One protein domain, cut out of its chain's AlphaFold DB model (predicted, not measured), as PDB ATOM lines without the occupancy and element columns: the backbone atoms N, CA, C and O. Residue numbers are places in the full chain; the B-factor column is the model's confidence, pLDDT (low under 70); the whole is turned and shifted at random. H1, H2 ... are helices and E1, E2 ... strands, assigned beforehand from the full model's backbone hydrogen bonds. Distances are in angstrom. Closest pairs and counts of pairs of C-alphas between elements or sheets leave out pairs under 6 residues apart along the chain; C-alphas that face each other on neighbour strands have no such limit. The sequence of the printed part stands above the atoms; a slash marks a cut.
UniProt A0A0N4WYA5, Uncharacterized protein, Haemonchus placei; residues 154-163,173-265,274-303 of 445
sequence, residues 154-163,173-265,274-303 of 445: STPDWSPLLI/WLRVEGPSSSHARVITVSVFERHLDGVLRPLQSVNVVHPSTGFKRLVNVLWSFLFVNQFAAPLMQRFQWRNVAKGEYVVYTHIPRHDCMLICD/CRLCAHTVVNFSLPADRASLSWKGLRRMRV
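AT A GLANCE: This is residues 154 to 163, 173 to 265 and 274 to 303 of the 445 residues of an uncharacterized protein of Haemonchus placei (UniProt A0A0N4WYA5). Two antiparallel sheets, E4-E3-E6-E7 and the smaller E1-E2-E5, lie face to face as a small sandwich, and the helices H1 and H2 lie off it at separate places. Residues 213 to 223 and 225 to 231 around H1, and residues 297 to 303 of H2, stick out. The printed part has 133 residues, with seven named strands and two named helices in the order E1 E2 E3 E4 H1 E5 E6 E7 H2, of mixed class. It is loose, with a radius of gyration of the C-alphas of 18.4 A, and flat, spanning 49 by 46 by 20 A.

HOW THE PARTS SIT: The larger sheet, twisted, runs E4, residues 200 to 209, E3, residues 186 to 194, E6, residues 247 to 254, and E7, residues 279 to 286. E3 and E4 form a hairpin, and E4 bends by 58 degrees at residue 203. Within hydrogen-bond range are N 189 and O 206, N 190 and O 252, and N 249 and O 284, each 2.8 A. The other sheet runs E1, residues 161 to 163, E2, residues 173 to 177, and E5, residues 237 to 242, with N 161 and O 177, and N 239 and O 174, each at 2.8 A. The facing parts are 8.9 A centre to centre, the strands at 31 degrees. The closest C-alphas of E1 and E7 are those of Leu 162 and Thr 280, 6.6 A. H1, residues 216 to 226, and H2, residues 293 to 303, are apart and on neither sheet; in both, every O i to N i+4 pair is within hydrogen-bond range.

IN THESE COORDINATES: E1 begins at C-alpha 161 (288.551, 307.577, 387.691). E3 is 25.8 A long, E4 25.4 A, E6 22.9 A and E7 22.4 A. H2 ends at C-alpha 303 (284.628, 292.083, 349.240).

THE WHOLE: The C-alphas farthest apart, Ser 154 and Val 303, are 59.0 A apart. Residues 164 to 172 and 266 to 273 are not printed, each gap 8.0 A between C-alphas. Of the links printed whole, none is long. Mean pLDDT of the printed part is 74.5; residues 154 to 156, 179 to 185, 209 to 237 and 297 to 303 are under 70.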
ATOM      1  N   SER A 154     305.562 316.546 399.227       54.53
ATOM      2  CA  SER A 154     305.129 317.621 398.339       54.53
ATOM      3  C   SER A 154     304.253 317.033 397.227       54.53
ATOM      4  O   SER A 154     304.764 316.398 396.310       54.53
ATOM      5  N   THR A 155     302.942 317.249 397.333       60.06
ATOM      6  CA  THR A 155     301.874 316.879 396.383       60.06
ATOM      7  C   THR A 155     301.674 315.371 396.135       60.06
ATOM      8  O   THR A 155     302.584 314.692 395.665       60.06
ATOM      9  N   PRO A 156     300.479 314.820 396.423       68.75
ATOM     10  CA  PRO A 156     300.164 313.431 396.108       68.75
ATOM     11  C   PRO A 156     300.051 313.227 394.591       68.75
ATOM     12  O   PRO A 156     299.490 314.068 393.886       68.75
ATOM     13  N   ASP A 157     300.568 312.102 394.089       79.94
ATOM     14  CA  ASP A 157     300.402 311.727 392.685       79.94
ATOM     15  C   ASP A 157     298.907 311.464 392.410       79.94
ATOM     16  O   ASP A 157     298.308 310.586 393.029       79.94
ATOM     17  N   TRP A 158     298.301 312.239 391.507       85.94
ATOM     18  CA  TRP A 158     296.878 312.135 391.164       85.94
ATOM     19  C   TRP A 158     296.659 311.247 389.927       85.94
ATOM     20  O   TRP A 158     297.475 311.248 389.005       85.94
ATOM     21  N   SER A 159     295.549 310.509 389.884       89.25
ATOM     22  CA  SER A 159     295.079 309.785 388.696       89.25
ATOM     23  C   SER A 159     293.543 309.789 388.643       89.25
ATOM     24  O   SER A 159     292.897 309.696 389.690       89.25
ATOM     25  N   PRO A 160     292.918 309.907 387.457       91.00
ATOM     26  CA  PRO A 160     291.465 309.993 387.346       91.00
ATOM     27  C   PRO A 160     290.763 308.640 387.506       91.00
ATOM     28  O   PRO A 160     291.322 307.582 387.215       91.00
ATOM     29  N   LEU A 161     289.487 308.683 387.877       92.81
ATOM     30  CA  LEU A 161     288.551 307.577 387.691       92.81
ATOM     31  C   LEU A 161     288.353 307.352 386.188       92.81
ATOM     32  O   LEU A 161     288.133 308.309 385.446       92.81
ATOM     33  N   LEU A 162     288.383 306.097 385.747       94.56
ATOM     34  CA  LEU A 162     288.190 305.725 384.349       94.56
ATOM     35  C   LEU A 162     286.874 304.969 384.177       94.56
ATOM     36  O   LEU A 162     286.584 304.012 384.897       94.56
ATOM     37  N   ILE A 163     286.086 305.402 383.196       95.56
ATOM     38  CA  ILE A 163     284.783 304.830 382.873       95.56
ATOM     39  C   ILE A 163     284.750 304.452 381.391       95.56
ATOM     40  O   ILE A 163     285.053 305.274 380.526       95.56
ATOM     41  N   TRP A 173     282.275 305.012 374.708       91.19
ATOM     42  CA  TRP A 173     282.710 306.263 375.317       91.19
ATOM     43  C   TRP A 173     283.705 305.980 376.432       91.19
ATOM     44  O   TRP A 173     283.380 305.304 377.403       91.19
ATOM     45  N   LEU A 174     284.908 306.534 376.305       92.19
ATOM     46  CA  LEU A 174     285.883 306.594 377.385       92.19
ATOM     47  C   LEU A 174     285.672 307.912 378.123       92.19
ATOM     48  O   LEU A 174     285.670 308.980 377.504       92.19
ATOM     49  N   ARG A 175     285.445 307.841 379.431       91.19
ATOM     50  CA  ARG A 175     285.247 309.016 380.281       91.19
ATOM     51  C   ARG A 175     286.238 308.990 381.422       91.19
ATOM     52  O   ARG A 175     286.544 307.925 381.956       91.19
ATOM     53  N   VAL A 176     286.714 310.169 381.779       89.88
ATOM     54  CA  VAL A 176     287.609 310.362 382.914       89.88
ATOM     55  C   VAL A 176     286.973 311.347 383.877       89.88
ATOM     56  O   VAL A 176     286.469 312.387 383.458       89.88
ATOM     57  N   GLU A 177     286.976 310.995 385.156       85.12
ATOM     58  CA  GLU A 177     286.406 311.808 386.228       85.12
ATOM     59  C   GLU A 177     287.440 312.033 387.326       85.12
ATOM     60  O   GLU A 177     288.300 311.191 387.591       85.12
ATOM     61  N   GLY A 178     287.357 313.184 387.980       73.19
ATOM     62  CA  GLY A 178     288.285 313.586 389.023       73.19
ATOM     63  C   GLY A 178     287.660 314.596 389.978       73.19
ATOM     64  O   GLY A 178     286.632 315.191 389.651       73.19
ATOM     65  N   PRO A 179     288.265 314.810 391.153       65.94
ATOM     66  CA  PRO A 179     287.871 315.886 392.050       65.94
ATOM     67  C   PRO A 179     287.935 317.249 391.350       65.94
ATOM     68  O   PRO A 179     288.888 317.544 390.628       65.94
ATOM     69  N   SER A 180     286.980 318.131 391.649       63.34
ATOM     70  CA  SER A 180     286.984 319.524 391.168       63.34
ATOM     71  C   SER A 180     288.203 320.332 391.643       63.34
ATOM     72  O   SER A 180     288.479 321.412 391.137       63.34
ATOM     73  N   SER A 181     288.922 319.848 392.657       57.00
ATOM     74  CA  SER A 181     290.133 320.478 393.190       57.00
ATOM     75  C   SER A 181     291.400 320.110 392.412       57.00
ATOM     76  O   SER A 181     292.391 320.830 392.493       57.00
ATOM     77  N   SER A 182     291.379 319.025 391.631       59.12
ATOM     78  CA  SER A 182     292.529 318.494 390.896       59.12
ATOM     79  C   SER A 182     292.239 318.472 389.398       59.12
ATOM     80  O   SER A 182     292.114 317.423 388.766       59.12
ATOM     81  N   HIS A 183     292.109 319.659 388.811       58.88
ATOM     82  CA  HIS A 183     291.984 319.800 387.368       58.88
ATOM     83  C   HIS A 183     293.370 319.740 386.721       58.88
ATOM     84  O   HIS A 183     293.996 320.774 386.480       58.88
ATOM     85  N   ALA A 184     293.859 318.536 386.410       60.72
ATOM     86  CA  ALA A 184     294.945 318.435 385.441       60.72
ATOM     87  C   ALA A 184     294.447 318.992 384.102       60.72
ATOM     88  O   ALA A 184     293.368 318.628 383.625       60.72
ATOM     89  N   ARG A 185     295.231 319.885 383.491       66.81
ATOM     90  CA  ARG A 185     294.886 320.471 382.189       66.81
ATOM     91  C   ARG A 185     294.819 319.412 381.098       66.81
ATOM     92  O   ARG A 185     294.036 319.574 380.171       66.81
ATOM     93  N   VAL A 186     295.609 318.346 381.211       79.38
ATOM     94  CA  VAL A 186     295.697 317.278 380.215       79.38
ATOM     95  C   VAL A 186     295.689 315.920 380.905       79.38
ATOM     96  O   VAL A 186     296.466 315.682 381.826       79.38
ATOM     97  N   ILE A 187     294.826 315.027 380.431       86.19
ATOM     98  CA  ILE A 187     294.775 313.617 380.816       86.19
ATOM     99  C   ILE A 187     295.028 312.788 379.563       86.19
ATOM    100  O   ILE A 187     294.330 312.946 378.562       86.19
ATOM    101  N   THR A 188     296.004 311.890 379.600       89.00
ATOM    102  CA  THR A 188     296.330 311.027 378.465       89.00
ATOM    103  C   THR A 188     295.637 309.678 378.622       89.00
ATOM    104  O   THR A 188     295.884 308.947 379.583       89.00
ATOM    105  N   VAL A 189     294.792 309.334 377.652       91.44
ATOM    106  CA  VAL A 189     294.106 308.043 377.537       91.44
ATOM    107  C   VAL A 189     294.815 307.216 376.474       91.44
ATOM    108  O   VAL A 189     294.791 307.573 375.299       91.44
ATOM    109  N   SER A 190     295.448 306.116 376.873       92.75
ATOM    110  CA  SER A 190     296.174 305.213 375.975       92.75
ATOM    111  C   SER A 190     295.477 303.863 375.898       92.75
ATOM    112  O   SER A 190     295.256 303.207 376.914       92.75
ATOM    113  N   VAL A 191     295.122 303.458 374.684       93.75
ATOM    114  CA  VAL A 191     294.367 302.245 374.374       93.75
ATOM    115  C   VAL A 191     295.296 301.215 373.750       93.75
ATOM    116  O   VAL A 191     295.985 301.502 372.767       93.75
ATOM    117  N   PHE A 192     295.265 300.001 374.287       93.56
ATOM    118  CA  PHE A 192     296.034 298.860 373.819       93.56
ATOM    119  C   PHE A 192     295.104 297.697 373.483       93.56
ATOM    120  O   PHE A 192     294.125 297.446 374.183       93.56
ATOM    121  N   GLU A 193     295.433 296.965 372.427       94.31
ATOM    122  CA  GLU A 193     294.779 295.706 372.076       94.31
ATOM    123  C   GLU A 193     295.639 294.536 372.528       94.31
ATOM    124  O   GLU A 193     296.829 294.458 372.198       94.31
ATOM    125  N   ARG A 194     295.029 293.606 373.259       92.44
ATOM    126  CA  ARG A 194     295.670 292.358 373.648       92.44
ATOM    127  C   ARG A 194     295.544 291.358 372.510       92.44
ATOM    128  O   ARG A 194     294.448 290.947 372.135       92.44
ATOM    129  N   HIS A 195     296.687 290.985 371.949       90.12
ATOM    130  CA  HIS A 195     296.761 289.964 370.915       90.12
ATOM    131  C   HIS A 195     296.818 288.553 371.526       90.12
ATOM    132  O   HIS A 195     297.014 288.378 372.728       90.12
ATOM    133  N   LEU A 196     296.630 287.527 370.687       86.38
ATOM    134  CA  LEU A 196     296.631 286.111 371.097       86.38
ATOM    135  C   LEU A 196     297.960 285.652 371.724       86.38
ATOM    136  O   LEU A 196     297.988 284.665 372.450       86.38
ATOM    137  N   ASP A 197     299.048 286.361 371.430       86.88
ATOM    138  CA  ASP A 197     300.380 286.179 372.016       86.88
ATOM    139  C   ASP A 197     300.497 286.777 373.435       86.88
ATOM    140  O   ASP A 197     301.547 286.669 374.063       86.88
ATOM    141  N   GLY A 198     299.433 287.404 373.949       85.25
ATOM    142  CA  GLY A 198     299.412 288.109 375.230       85.25
ATOM    143  C   GLY A 198     300.075 289.488 375.185       85.25
ATOM    144  O   GLY A 198     300.052 290.202 376.187       85.25
ATOM    145  N   VAL A 199     300.631 289.891 374.037       89.06
ATOM    146  CA  VAL A 199     301.334 291.165 373.881       89.06
ATOM    147  C   VAL A 199     300.318 292.289 373.691       89.06
ATOM    148  O   VAL A 199     299.387 292.197 372.885       89.06
ATOM    149  N   LEU A 200     300.507 293.376 374.439       89.19
ATOM    150  CA  LEU A 200     299.726 294.598 374.295       89.19
ATOM    151  C   LEU A 200     300.298 295.440 373.157       89.19
ATOM    152  O   LEU A 200     301.457 295.851 373.202       89.19
ATOM    153  N   ARG A 201     299.481 295.719 372.140       89.69
ATOM    154  CA  ARG A 201     299.865 296.600 371.032       89.69
ATOM    155  C   ARG A 201     299.161 297.945 371.168       89.69
ATOM    156  O   ARG A 201     297.940 297.954 371.333       89.69
ATOM    157  N   PRO A 202     299.891 299.072 371.108       89.88
ATOM    158  CA  PRO A 202     299.270 300.385 371.185       89.88
ATOM    159  C   PRO A 202     298.382 300.600 369.959       89.88
ATOM    160  O   PRO A 202     298.821 300.412 368.825       89.88
ATOM    161  N   LEU A 203     297.132 300.994 370.191       88.06
ATOM    162  CA  LEU A 203     296.193 301.350 369.130       88.06
ATOM    163  C   LEU A 203     296.095 302.860 368.964       88.06
ATOM    164  O   LEU A 203     296.205 303.379 367.856       88.06
ATOM    165  N   GLN A 204     295.846 303.563 370.066       87.00
ATOM    166  CA  GLN A 204     295.581 304.992 370.043       87.00
ATOM    167  C   GLN A 204     295.942 305.614 371.388       87.00
ATOM    168  O   GLN A 204     295.700 305.020 372.436       87.00
ATOM    169  N   SER A 205     296.481 306.827 371.360       86.38
ATOM    170  CA  SER A 205     296.628 307.664 372.547       86.38
ATOM    171  C   SER A 205     295.978 309.013 372.279       86.38
ATOM    172  O   SER A 205     296.127 309.571 371.190       86.38
ATOM    173  N   VAL A 206     295.194 309.504 373.236       84.81
ATOM    174  CA  VAL A 206     294.448 310.756 373.115       84.81
ATOM    175  C   VAL A 206     294.656 311.583 374.367       84.81
ATOM    176  O   VAL A 206     294.453 311.110 375.481       84.81
ATOM    177  N   ASN A 207     295.014 312.845 374.164       83.12
ATOM    178  CA  ASN A 207     295.082 313.833 375.224       83.12
ATOM    179  C   ASN A 207     293.716 314.499 375.366       83.12
ATOM    180  O   ASN A 207     293.241 315.177 374.453       83.12
ATOM    181  N   VAL A 208     293.080 314.294 376.511       77.00
ATOM    182  CA  VAL A 208     291.829 314.941 376.876       77.00
ATOM    183  C   VAL A 208     292.171 316.190 377.672       77.00
ATOM    184  O   VAL A 208     292.760 316.120 378.750       77.00
ATOM    185  N   VAL A 209     291.873 317.348 377.087       69.31
ATOM    186  CA  VAL A 209     292.218 318.648 377.666       69.31
ATOM    187  C   VAL A 209     291.035 319.163 378.477       69.31
ATOM    188  O   VAL A 209     289.925 319.297 377.952       69.31
ATOM    189  N   HIS A 210     291.268 319.484 379.748       61.31
ATOM    190  CA  HIS A 210     290.273 320.156 380.567       61.31
ATOM    191  C   HIS A 210     290.003 321.540 379.973       61.31
ATOM    192  O   HIS A 210     290.951 322.291 379.733       61.31
ATOM    193  N   PRO A 211     288.739 321.939 379.748       54.84
ATOM    194  CA  PRO A 211     288.438 323.321 379.414       54.84
ATOM    195  C   PRO A 211     288.739 324.161 380.657       54.84
ATOM    196  O   PRO A 211     287.915 324.271 381.562       54.84
ATOM    197  N   SER A 212     289.957 324.681 380.759       44.31
ATOM    198  CA  SER A 212     290.332 325.603 381.816       44.31
ATOM    199  C   SER A 212     289.508 326.885 381.684       44.31
ATOM    200  O   SER A 212     289.169 327.376 380.601       44.31
ATOM    201  N   THR A 213     289.096 327.371 382.843       45.44
ATOM    202  CA  THR A 213     288.349 328.599 383.090       45.44
ATOM    203  C   THR A 213     289.002 329.806 382.414       45.44
ATOM    204  O   THR A 213     290.153 330.117 382.690       45.44
ATOM    205  N   GLY A 214     288.252 330.510 381.560       37.25
ATOM    206  CA  GLY A 214     288.669 331.800 380.999       37.25
ATOM    207  C   GLY A 214     287.790 332.258 379.839       37.25
ATOM    208  O   GLY A 214     286.988 333.172 379.989       37.25
ATOM    209  N   PHE A 215     287.860 331.573 378.694       37.72
ATOM    210  CA  PHE A 215     287.259 332.083 377.449       37.72
ATOM    211  C   PHE A 215     285.998 331.336 376.974       37.72
ATOM    212  O   PHE A 215     285.183 331.876 376.227       37.72
ATOM    213  N   LYS A 216     285.753 330.111 377.462       37.91
ATOM    214  CA  LYS A 216     284.560 329.324 377.086       37.91
ATOM    215  C   LYS A 216     283.261 329.761 377.768       37.91
ATOM    216  O   LYS A 216     282.199 329.325 377.338       37.91
ATOM    217  N   ARG A 217     283.299 330.639 378.779       35.22
ATOM    218  CA  ARG A 217     282.068 331.148 379.417       35.22
ATOM    219  C   ARG A 217     281.272 332.045 378.460       35.22
ATOM    220  O   ARG A 217     280.054 331.956 378.437       35.22
ATOM    221  N   LEU A 218     281.951 332.817 377.612       38.41
ATOM    222  CA  LEU A 218     281.311 333.660 376.594       38.41
ATOM    223  C   LEU A 218     280.783 332.837 375.411       38.41
ATOM    224  O   LEU A 218     279.668 333.070 374.950       38.41
ATOM    225  N   VAL A 219     281.526 331.810 374.987       44.78
ATOM    226  CA  VAL A 219     281.080 330.910 373.912       44.78
ATOM    227  C   VAL A 219     279.918 330.024 374.371       44.78
ATOM    228  O   VAL A 219     278.970 329.866 373.615       44.78
ATOM    229  N   ASN A 220     279.910 329.533 375.617       38.19
ATOM    230  CA  ASN A 220     278.767 328.785 376.154       38.19
ATOM    231  C   ASN A 220     277.525 329.662 376.355       38.19
ATOM    232  O   ASN A 220     276.421 329.166 376.152       38.19
ATOM    233  N   VAL A 221     277.663 330.946 376.705       45.25
ATOM    234  CA  VAL A 221     276.509 331.861 376.793       45.25
ATOM    235  C   VAL A 221     275.930 332.142 375.402       45.25
ATOM    236  O   VAL A 221     274.716 332.067 375.237       45.25
ATOM    237  N   LEU A 222     276.765 332.363 374.380       38.25
ATOM    238  CA  LEU A 222     276.281 332.528 373.001       38.25
ATOM    239  C   LEU A 222     275.721 331.230 372.394       38.25
ATOM    240  O   LEU A 222     274.728 331.278 371.674       38.25
ATOM    241  N   TRP A 223     276.296 330.069 372.714       38.44
ATOM    242  CA  TRP A 223     275.769 328.768 372.279       38.44
ATOM    243  C   TRP A 223     274.451 328.406 372.973       38.44
ATOM    244  O   TRP A 223     273.550 327.894 372.316       38.44
ATOM    245  N   SER A 224     274.290 328.748 374.256       40.09
ATOM    246  CA  SER A 224     273.023 328.565 374.989       40.09
ATOM    247  C   SER A 224     271.903 329.465 374.457       40.09
ATOM    248  O   SER A 224     270.732 329.125 374.583       40.09
ATOM    249  N   PHE A 225     272.248 330.604 373.846       41.97
ATOM    250  CA  PHE A 225     271.277 331.508 373.223       41.97
ATOM    251  C   PHE A 225     270.865 331.091 371.802       41.97
ATOM    252  O   PHE A 225     269.790 331.480 371.354       41.97
ATOM    253  N   LEU A 226     271.682 330.299 371.097       38.03
ATOM    254  CA  LEU A 226     271.382 329.820 369.739       38.03
ATOM    255  C   LEU A 226     270.816 328.390 369.697       38.03
ATOM    256  O   LEU A 226     270.140 328.043 368.732       38.03
ATOM    257  N   PHE A 227     271.018 327.584 370.745       36.25
ATOM    258  CA  PHE A 227     270.417 326.256 370.892       36.25
ATOM    259  C   PHE A 227     269.576 326.192 372.168       36.25
ATOM    260  O   PHE A 227     270.060 325.909 373.263       36.25
ATOM    261  N   VAL A 228     268.283 326.459 372.009       34.88
ATOM    262  CA  VAL A 228     267.276 326.244 373.046       34.88
ATOM    263  C   VAL A 228     267.221 324.747 373.382       34.88
ATOM    264  O   VAL A 228     266.907 323.925 372.528       34.88
ATOM    265  N   ASN A 229     267.485 324.426 374.651       28.22
ATOM    266  CA  ASN A 229     267.149 323.173 375.339       28.22
ATOM    267  C   ASN A 229     267.809 321.869 374.853       28.22
ATOM    268  O   ASN A 229     267.097 320.963 374.436       28.22
ATOM    269  N   GLN A 230     269.123 321.682 375.048       34.03
ATOM    270  CA  GLN A 230     269.659 320.374 375.477       34.03
ATOM    271  C   GLN A 230     271.141 320.450 375.890       34.03
ATOM    272  O   GLN A 230     271.951 321.050 375.198       34.03
ATOM    273  N   PHE A 231     271.484 319.781 376.998       35.94
ATOM    274  CA  PHE A 231     272.841 319.543 377.531       35.94
ATOM    275  C   PHE A 231     273.508 320.658 378.356       35.94
ATOM    276  O   PHE A 231     274.575 321.160 378.020       35.94
ATOM    277  N   ALA A 232     272.969 320.915 379.549       28.44
ATOM    278  CA  ALA A 232     273.798 321.296 380.694       28.44
ATOM    279  C   ALA A 232     274.086 320.041 381.540       28.44
ATOM    280  O   ALA A 232     273.463 319.819 382.573       28.44
ATOM    281  N   ALA A 233     274.986 319.176 381.066       34.50
ATOM    282  CA  ALA A 233     275.602 318.157 381.915       34.50
ATOM    283  C   ALA A 233     276.905 318.740 382.493       34.50
ATOM    284  O   ALA A 233     277.583 319.485 381.777       34.50
ATOM    285  N   PRO A 234     277.272 318.443 383.756       38.62
ATOM    286  CA  PRO A 234     278.577 318.824 384.290       38.62
ATOM    287  C   PRO A 234     279.679 318.316 383.353       38.62
ATOM    288  O   PRO A 234     279.479 317.318 382.660       38.62
ATOM    289  N   LEU A 235     280.790 319.057 383.303       46.09
ATOM    290  CA  LEU A 235     281.938 318.945 382.391       46.09
ATOM    291  C   LEU A 235     282.637 317.568 382.437       46.09
ATOM    292  O   LEU A 235     283.813 317.467 382.764       46.09
ATOM    293  N   MET A 236     281.922 316.504 382.082       52.19
ATOM    294  CA  MET A 236     282.478 315.173 381.909       52.19
ATOM    295  C   MET A 236     283.376 315.199 380.679       52.19
ATOM    296  O   MET A 236     282.938 315.525 379.570       52.19
ATOM    297  N   GLN A 237     284.635 314.835 380.868       69.31
ATOM    298  CA  GLN A 237     285.584 314.671 379.783       69.31
ATOM    299  C   GLN A 237     285.307 313.338 379.088       69.31
ATOM    300  O   GLN A 237     285.554 312.270 379.646       69.31
ATOM    301  N   ARG A 238     284.729 313.394 377.883       75.31
ATOM    302  CA  ARG A 238     284.291 312.210 377.135       75.31
ATOM    303  C   ARG A 238     284.999 312.131 375.789       75.31
ATOM    304  O   ARG A 238     284.993 313.091 375.023       75.31
ATOM    305  N   PHE A 239     285.546 310.964 375.482       84.56
ATOM    306  CA  PHE A 239     286.111 310.616 374.185       84.56
ATOM    307  C   PHE A 239     285.286 309.485 373.564       84.56
ATOM    308  O   PHE A 239     285.093 308.445 374.193       84.56
ATOM    309  N   GLN A 240     284.786 309.681 372.340       87.75
ATOM    310  CA  GLN A 240     284.069 308.634 371.609       87.75
ATOM    311  C   GLN A 240     285.046 307.848 370.736       87.75
ATOM    312  O   GLN A 240     285.589 308.379 369.766       87.75
ATOM    313  N   TRP A 241     285.211 306.565 371.032       88.12
ATOM    314  CA  TRP A 241     285.954 305.636 370.195       88.12
ATOM    315  C   TRP A 241     284.990 304.911 369.253       88.12
ATOM    316  O   TRP A 241     284.201 304.068 369.676       88.12
ATOM    317  N   ARG A 242     285.007 305.276 367.967       89.06
ATOM    318  CA  ARG A 242     284.105 304.719 366.944       89.06
ATOM    319  C   ARG A 242     284.730 303.530 366.220       89.06
ATOM    320  O   ARG A 242     285.943 303.491 366.038       89.06
ATOM    321  N   ASN A 243     283.880 302.643 365.696       85.19
ATOM    322  CA  ASN A 243     284.282 301.500 364.862       85.19
ATOM    323  C   ASN A 243     285.271 300.553 365.557       85.19
ATOM    324  O   ASN A 243     286.283 300.158 364.976       85.19
ATOM    325  N   VAL A 244     284.960 300.185 366.797       88.69
ATOM    326  CA  VAL A 244     285.777 299.293 367.617       88.69
ATOM    327  C   VAL A 244     285.492 297.842 367.238       88.69
ATOM    328  O   VAL A 244     284.337 297.412 367.181       88.69
ATOM    329  N   ALA A 245     286.545 297.086 366.939       90.12
ATOM    330  CA  ALA A 245     286.423 295.671 366.618       90.12
ATOM    331  C   ALA A 245     286.143 294.835 367.877       90.12
ATOM    332  O   ALA A 245     286.379 295.259 369.005       90.12
ATOM    333  N   LYS A 246     285.633 293.624 367.680       92.88
ATOM    334  CA  LYS A 246     285.621 292.579 368.699       92.88
ATOM    335  C   LYS A 246     287.064 292.269 369.118       92.88
ATOM    336  O   LYS A 246     287.886 291.969 368.257       92.88
ATOM    337  N   GLY A 247     287.337 292.244 370.419       93.12
ATOM    338  CA  GLY A 247     288.679 291.978 370.932       93.12
ATOM    339  C   GLY A 247     288.795 292.167 372.439       93.12
ATOM    340  O   GLY A 247     287.809 292.457 373.121       93.12
ATOM    341  N   GLU A 248     290.011 291.995 372.946       95.19
ATOM    342  CA  GLU A 248     290.381 292.296 374.327       95.19
ATOM    343  C   GLU A 248     291.222 293.569 374.356       95.19
ATOM    344  O   GLU A 248     292.205 293.703 373.624       95.19
ATOM    345  N   TYR A 249     290.833 294.505 375.210       95.56
ATOM    346  CA  TYR A 249     291.409 295.836 375.269       95.56
ATOM    347  C   TYR A 249     291.840 296.175 376.687       95.56
ATOM    348  O   TYR A 249     291.204 295.791 377.671       95.56
ATOM    349  N   VAL A 250     292.925 296.935 376.765       95.38
ATOM    350  CA  VAL A 250     293.426 297.529 377.999       95.38
ATOM    351  C   VAL A 250     293.528 299.025 377.781       95.38
ATOM    352  O   VAL A 250     294.128 299.474 376.803       95.38
ATOM    353  N   VAL A 251     292.931 299.809 378.672       95.38
ATOM    354  CA  VAL A 251     293.002 301.270 378.605       95.38
ATOM    355  C   VAL A 251     293.666 301.791 379.860       95.38
ATOM    356  O   VAL A 251     293.249 301.466 380.968       95.38
ATOM    357  N   TYR A 252     294.690 302.613 379.655       94.50
ATOM    358  CA  TYR A 252     295.414 303.322 380.695       94.50
ATOM    359  C   TYR A 252     295.065 304.800 380.645       94.50
ATOM    360  O   TYR A 252     295.095 305.414 379.576       94.50
ATOM    361  N   THR A 253     294.816 305.395 381.803       92.69
ATOM    362  CA  THR A 253     294.714 306.847 381.943       92.69
ATOM    363  C   THR A 253     295.701 307.351 382.961       92.69
ATOM    364  O   THR A 253     295.780 306.810 384.058       92.69
ATOM    365  N   HIS A 254     296.445 308.386 382.595       90.50
ATOM    366  CA  HIS A 254     297.439 309.004 383.460       90.50
ATOM    367  C   HIS A 254     297.566 310.489 383.136       90.50
ATOM    368  O   HIS A 254     297.120 310.961 382.086       90.50
ATOM    369  N   ILE A 255     298.195 311.221 384.046       87.31
ATOM    370  CA  ILE A 255     298.602 312.601 383.802       87.31
ATOM    371  C   ILE A 255     300.024 312.555 383.248       87.31
ATOM    372  O   ILE A 255     300.903 312.005 383.919       87.31
ATOM    373  N   PRO A 256     300.281 313.112 382.057       83.88
ATOM    374  CA  PRO A 256     301.635 313.174 381.535       83.88
ATOM    375  C   PRO A 256     302.479 314.084 382.435       83.88
ATOM    376  O   PRO A 256     302.153 315.256 382.631       83.88
ATOM    377  N   ARG A 257     303.568 313.547 382.989       82.81
ATOM    378  CA  ARG A 257     304.576 314.306 383.743       82.81
ATOM    379  C   ARG A 257     305.963 313.987 383.203       82.81
ATOM    380  O   ARG A 257     306.183 312.933 382.620       82.81
ATOM    381  N   HIS A 258     306.899 314.904 383.406       81.50
ATOM    382  CA  HIS A 258     308.280 314.744 382.946       81.50
ATOM    383  C   HIS A 258     309.104 313.805 383.842       81.50
ATOM    384  O   HIS A 258     310.144 313.311 383.415       81.50
ATOM    385  N   ASP A 259     308.660 313.570 385.079       81.69
ATOM    386  CA  ASP A 259     309.355 312.770 386.089       81.69
ATOM    387  C   ASP A 259     308.852 311.322 386.176       81.69
ATOM    388  O   ASP A 259     309.251 310.592 387.084       81.69
ATOM    389  N   CYS A 260     307.977 310.895 385.261       85.31
ATOM    390  CA  CYS A 260     307.471 309.530 385.216       85.31
ATOM    391  C   CYS A 260     307.195 309.049 383.784       85.31
ATOM    392  O   CYS A 260     307.014 309.843 382.865       85.31
ATOM    393  N   MET A 261     307.149 307.729 383.598       86.06
ATOM    394  CA  MET A 261     306.764 307.079 382.343       86.06
ATOM    395  C   MET A 261     305.612 306.097 382.587       86.06
ATOM    396  O   MET A 261     305.494 305.521 383.668       86.06
ATOM    397  N   LEU A 262     304.737 305.911 381.593       84.69
ATOM    398  CA  LEU A 262     303.621 304.960 381.698       84.69
ATOM    399  C   LEU A 262     304.110 303.503 381.684       84.69
ATOM    400  O   LEU A 262     303.550 302.656 382.373       84.69
ATOM    401  N   ILE A 263     305.145 303.225 380.890       84.69
ATOM    402  CA  ILE A 263     305.767 301.910 380.747       84.69
ATOM    403  C   ILE A 263     307.259 302.098 381.011       84.69
ATOM    404  O   ILE A 263     307.898 302.939 380.380       84.69
ATOM    405  N   CYS A 264     307.790 301.340 381.965       82.94
ATOM    406  CA  CYS A 264     309.219 301.259 382.235       82.94
ATOM    407  C   CYS A 264     309.773 300.004 381.563       82.94
ATOM    408  O   CYS A 264     309.210 298.928 381.744       82.94
ATOM    409  N   ASP A 265     310.866 300.138 380.813       75.38
ATOM    410  CA  ASP A 265     311.575 298.978 380.277       75.38
ATOM    411  C   ASP A 265     312.325 298.257 381.405       75.38
ATOM    412  O   ASP A 265     312.992 298.889 382.226       75.38
ATOM    413  N   CYS A 274     313.601 304.438 386.445       81.81
ATOM    414  CA  CYS A 274     312.318 304.716 385.811       81.81
ATOM    415  C   CYS A 274     311.214 304.761 386.874       81.81
ATOM    416  O   CYS A 274     310.962 303.769 387.557       81.81
ATOM    417  N   ARG A 275     310.561 305.917 387.024       86.00
ATOM    418  CA  ARG A 275     309.403 306.087 387.906       86.00
ATOM    419  C   ARG A 275     308.128 305.905 387.094       86.00
ATOM    420  O   ARG A 275     307.950 306.556 386.069       86.00
ATOM    421  N   LEU A 276     307.233 305.048 387.568       88.31
ATOM    422  CA  LEU A 276     305.966 304.791 386.896       88.31
ATOM    423  C   LEU A 276     304.936 305.873 387.262       88.31
ATOM    424  O   LEU A 276     304.819 306.239 388.433       88.31
ATOM    425  N   CYS A 277     304.214 306.412 386.278       89.06
ATOM    426  CA  CYS A 277     303.194 307.432 386.541       89.06
ATOM    427  C   CYS A 277     302.016 306.850 387.333       89.06
ATOM    428  O   CYS A 277     301.595 305.718 387.080       89.06
ATOM    429  N   ALA A 278     301.422 307.643 388.230       89.75
ATOM    430  CA  ALA A 278     300.107 307.301 388.761       89.75
ATOM    431  C   ALA A 278     299.123 307.178 387.594       89.75
ATOM    432  O   ALA A 278     299.032 308.059 386.733       89.75
ATOM    433  N   HIS A 279     298.451 306.037 387.540       92.81
ATOM    434  CA  HIS A 279     297.600 305.679 386.425       92.81
ATOM    435  C   HIS A 279     296.431 304.835 386.909       92.81
ATOM    436  O   HIS A 279     296.477 304.187 387.954       92.81
ATOM    437  N   THR A 280     295.395 304.818 386.088       94.44
ATOM    438  CA  THR A 280     294.224 303.969 386.249       94.44
ATOM    439  C   THR A 280     294.145 303.055 385.040       94.44
ATOM    440  O   THR A 280     294.369 303.500 383.913       94.44
ATOM    441  N   VAL A 281     293.848 301.776 385.266       95.06
ATOM    442  CA  VAL A 281     293.792 300.760 384.213       95.06
ATOM    443  C   VAL A 281     292.453 300.038 384.232       95.06
ATOM    444  O   VAL A 281     291.963 299.638 385.288       95.06
ATOM    445  N   VAL A 282     291.860 299.861 383.051       95.25
ATOM    446  CA  VAL A 282     290.669 299.027 382.844       95.25
ATOM    447  C   VAL A 282     290.961 297.955 381.807       95.25
ATOM    448  O   VAL A 282     291.500 298.239 380.735       95.25
ATOM    449  N   ASN A 283     290.554 296.727 382.118       94.75
ATOM    450  CA  ASN A 283     290.615 295.597 381.203       94.75
ATOM    451  C   ASN A 283     289.195 295.252 380.760       94.75
ATOM    452  O   ASN A 283     288.318 295.041 381.600       94.75
ATOM    453  N   PHE A 284     288.937 295.170 379.459       94.62
ATOM    454  CA  PHE A 284     287.615 294.771 378.984       94.62
ATOM    455  C   PHE A 284     287.664 293.991 377.678       94.62
ATOM    456  O   PHE A 284     288.545 294.170 376.844       94.62
ATOM    457  N   SER A 285     286.667 293.133 377.497       93.50
ATOM    458  CA  SER A 285     286.465 292.363 376.276       93.50
ATOM    459  C   SER A 285     285.205 292.837 375.567       93.50
ATOM    460  O   SER A 285     284.140 292.935 376.183       93.50
ATOM    461  N   LEU A 286     285.298 293.065 374.263       92.06
ATOM    462  CA  LEU A 286     284.140 293.295 373.411       92.06
ATOM    463  C   LEU A 286     283.745 291.983 372.740       92.06
ATOM    464  O   LEU A 286     284.551 291.437 371.989       92.06
ATOM    465  N   PRO A 287     282.520 291.469 372.956       89.19
ATOM    466  CA  PRO A 287     282.085 290.210 372.354       89.19
ATOM    467  C   PRO A 287     281.715 290.340 370.866       89.19
ATOM    468  O   PRO A 287     281.680 289.326 370.161       89.19
ATOM    469  N   ALA A 288     281.464 291.560 370.379       88.19
ATOM    470  CA  ALA A 288     281.062 291.857 369.006       88.19
ATOM    471  C   ALA A 288     281.564 293.237 368.539       88.19
ATOM    472  O   ALA A 288     281.793 294.124 369.361       88.19
ATOM    473  N   ASP A 289     281.680 293.411 367.217       87.31
ATOM    474  CA  ASP A 289     282.084 294.669 366.575       87.31
ATOM    475  C   ASP A 289     281.070 295.799 366.851       87.31
ATOM    476  O   ASP A 289     279.895 295.718 366.462       87.31
ATOM    477  N   ARG A 290     281.557 296.898 367.433       86.00
ATOM    478  CA  ARG A 290     280.832 298.161 367.645       86.00
ATOM    479  C   ARG A 290     281.208 299.134 366.536       86.00
ATOM    480  O   ARG A 290     282.147 299.918 366.653       86.00
ATOM    481  N   ALA A 291     280.518 299.021 365.409       80.75
ATOM    482  CA  ALA A 291     280.803 299.813 364.220       80.75
ATOM    483  C   ALA A 291     279.523 300.257 363.528       80.75
ATOM    484  O   ALA A 291     278.557 299.484 363.451       80.75
ATOM    485  N   SER A 292     279.588 301.461 362.956       79.31
ATOM    486  CA  SER A 292     278.470 302.064 362.245       79.31
ATOM    487  C   SER A 292     278.024 301.204 361.066       79.31
ATOM    488  O   SER A 292     278.817 300.496 360.426       79.31
ATOM    489  N   LEU A 293     276.739 301.291 360.723       74.12
ATOM    490  CA  LEU A 293     276.184 300.614 359.546       74.12
ATOM    491  C   LEU A 293     276.931 300.994 358.259       74.12
ATOM    492  O   LEU A 293     277.146 300.137 357.400       74.12
ATOM    493  N   SER A 294     277.397 302.243 358.150       71.44
ATOM    494  CA  SER A 294     278.210 302.704 357.019       71.44
ATOM    495  C   SER A 294     279.558 301.980 356.939       71.44
ATOM    496  O   SER A 294     279.964 301.563 355.855       71.44
ATOM    497  N   TRP A 295     280.220 301.735 358.073       70.69
ATOM    498  CA  TRP A 295     281.478 300.989 358.129       70.69
ATOM    499  C   TRP A 295     281.288 299.499 357.826       70.69
ATOM    500  O   TRP A 295     282.029 298.910 357.030       70.69
ATOM    501  N   LYS A 296     280.241 298.890 358.399       70.81
ATOM    502  CA  LYS A 296     279.843 297.500 358.113       70.81
ATOM    503  C   LYS A 296     279.506 297.315 356.627       70.81
ATOM    504  O   LYS A 296     279.916 296.323 356.019       70.81
ATOM    505  N   GLY A 297     278.835 298.298 356.021       69.56
ATOM    506  CA  GLY A 297     278.567 298.362 354.584       69.56
ATOM    507  C   GLY A 297     279.841 298.483 353.744       69.56
ATOM    508  O   GLY A 297     279.995 297.757 352.762       69.56
ATOM    509  N   LEU A 298     280.799 299.318 354.163       68.00
ATOM    510  CA  LEU A 298     282.072 299.506 353.462       68.00
ATOM    511  C   LEU A 298     282.916 298.219 353.427       68.00
ATOM    512  O   LEU A 298     283.492 297.894 352.389       68.00
ATOM    513  N   ARG A 299     282.959 297.439 354.520       64.06
ATOM    514  CA  ARG A 299     283.637 296.125 354.542       64.06
ATOM    515  C   ARG A 299     282.989 295.127 353.577       64.06
ATOM    516  O   ARG A 299     283.708 294.450 352.845       64.06
ATOM    517  N   ARG A 300     281.652 295.069 353.520       65.69
ATOM    518  CA  ARG A 300     280.930 294.212 352.556       65.69
ATOM    519  C   ARG A 300     281.168 294.657 351.112       65.69
ATOM    520  O   ARG A 300     281.404 293.820 350.244       65.69
ATOM    521  N   MET A 301     281.197 295.967 350.874       60.22
ATOM    522  CA  MET A 301     281.518 296.537 349.567       60.22
ATOM    523  C   MET A 301     282.959 296.252 349.149       60.22
ATOM    524  O   MET A 301     283.165 295.980 347.980       60.22
ATOM    525  N   ARG A 302     283.951 296.221 350.052       63.94
ATOM    526  CA  ARG A 302     285.338 295.847 349.696       63.94
ATOM    527  C   ARG A 302     285.461 294.404 349.200       63.94
ATOM    528  O   ARG A 302     286.238 294.158 348.283       63.94
ATOM    529  N   VAL A 303     284.675 293.471 349.740       64.75
ATOM    530  CA  VAL A 303     284.628 292.083 349.240       64.75
ATOM    531  C   VAL A 303     283.999 292.036 347.845       64.75
ATOM    532  O   VAL A 303     284.557 291.423 346.937       64.75
TER     533      VAL A 303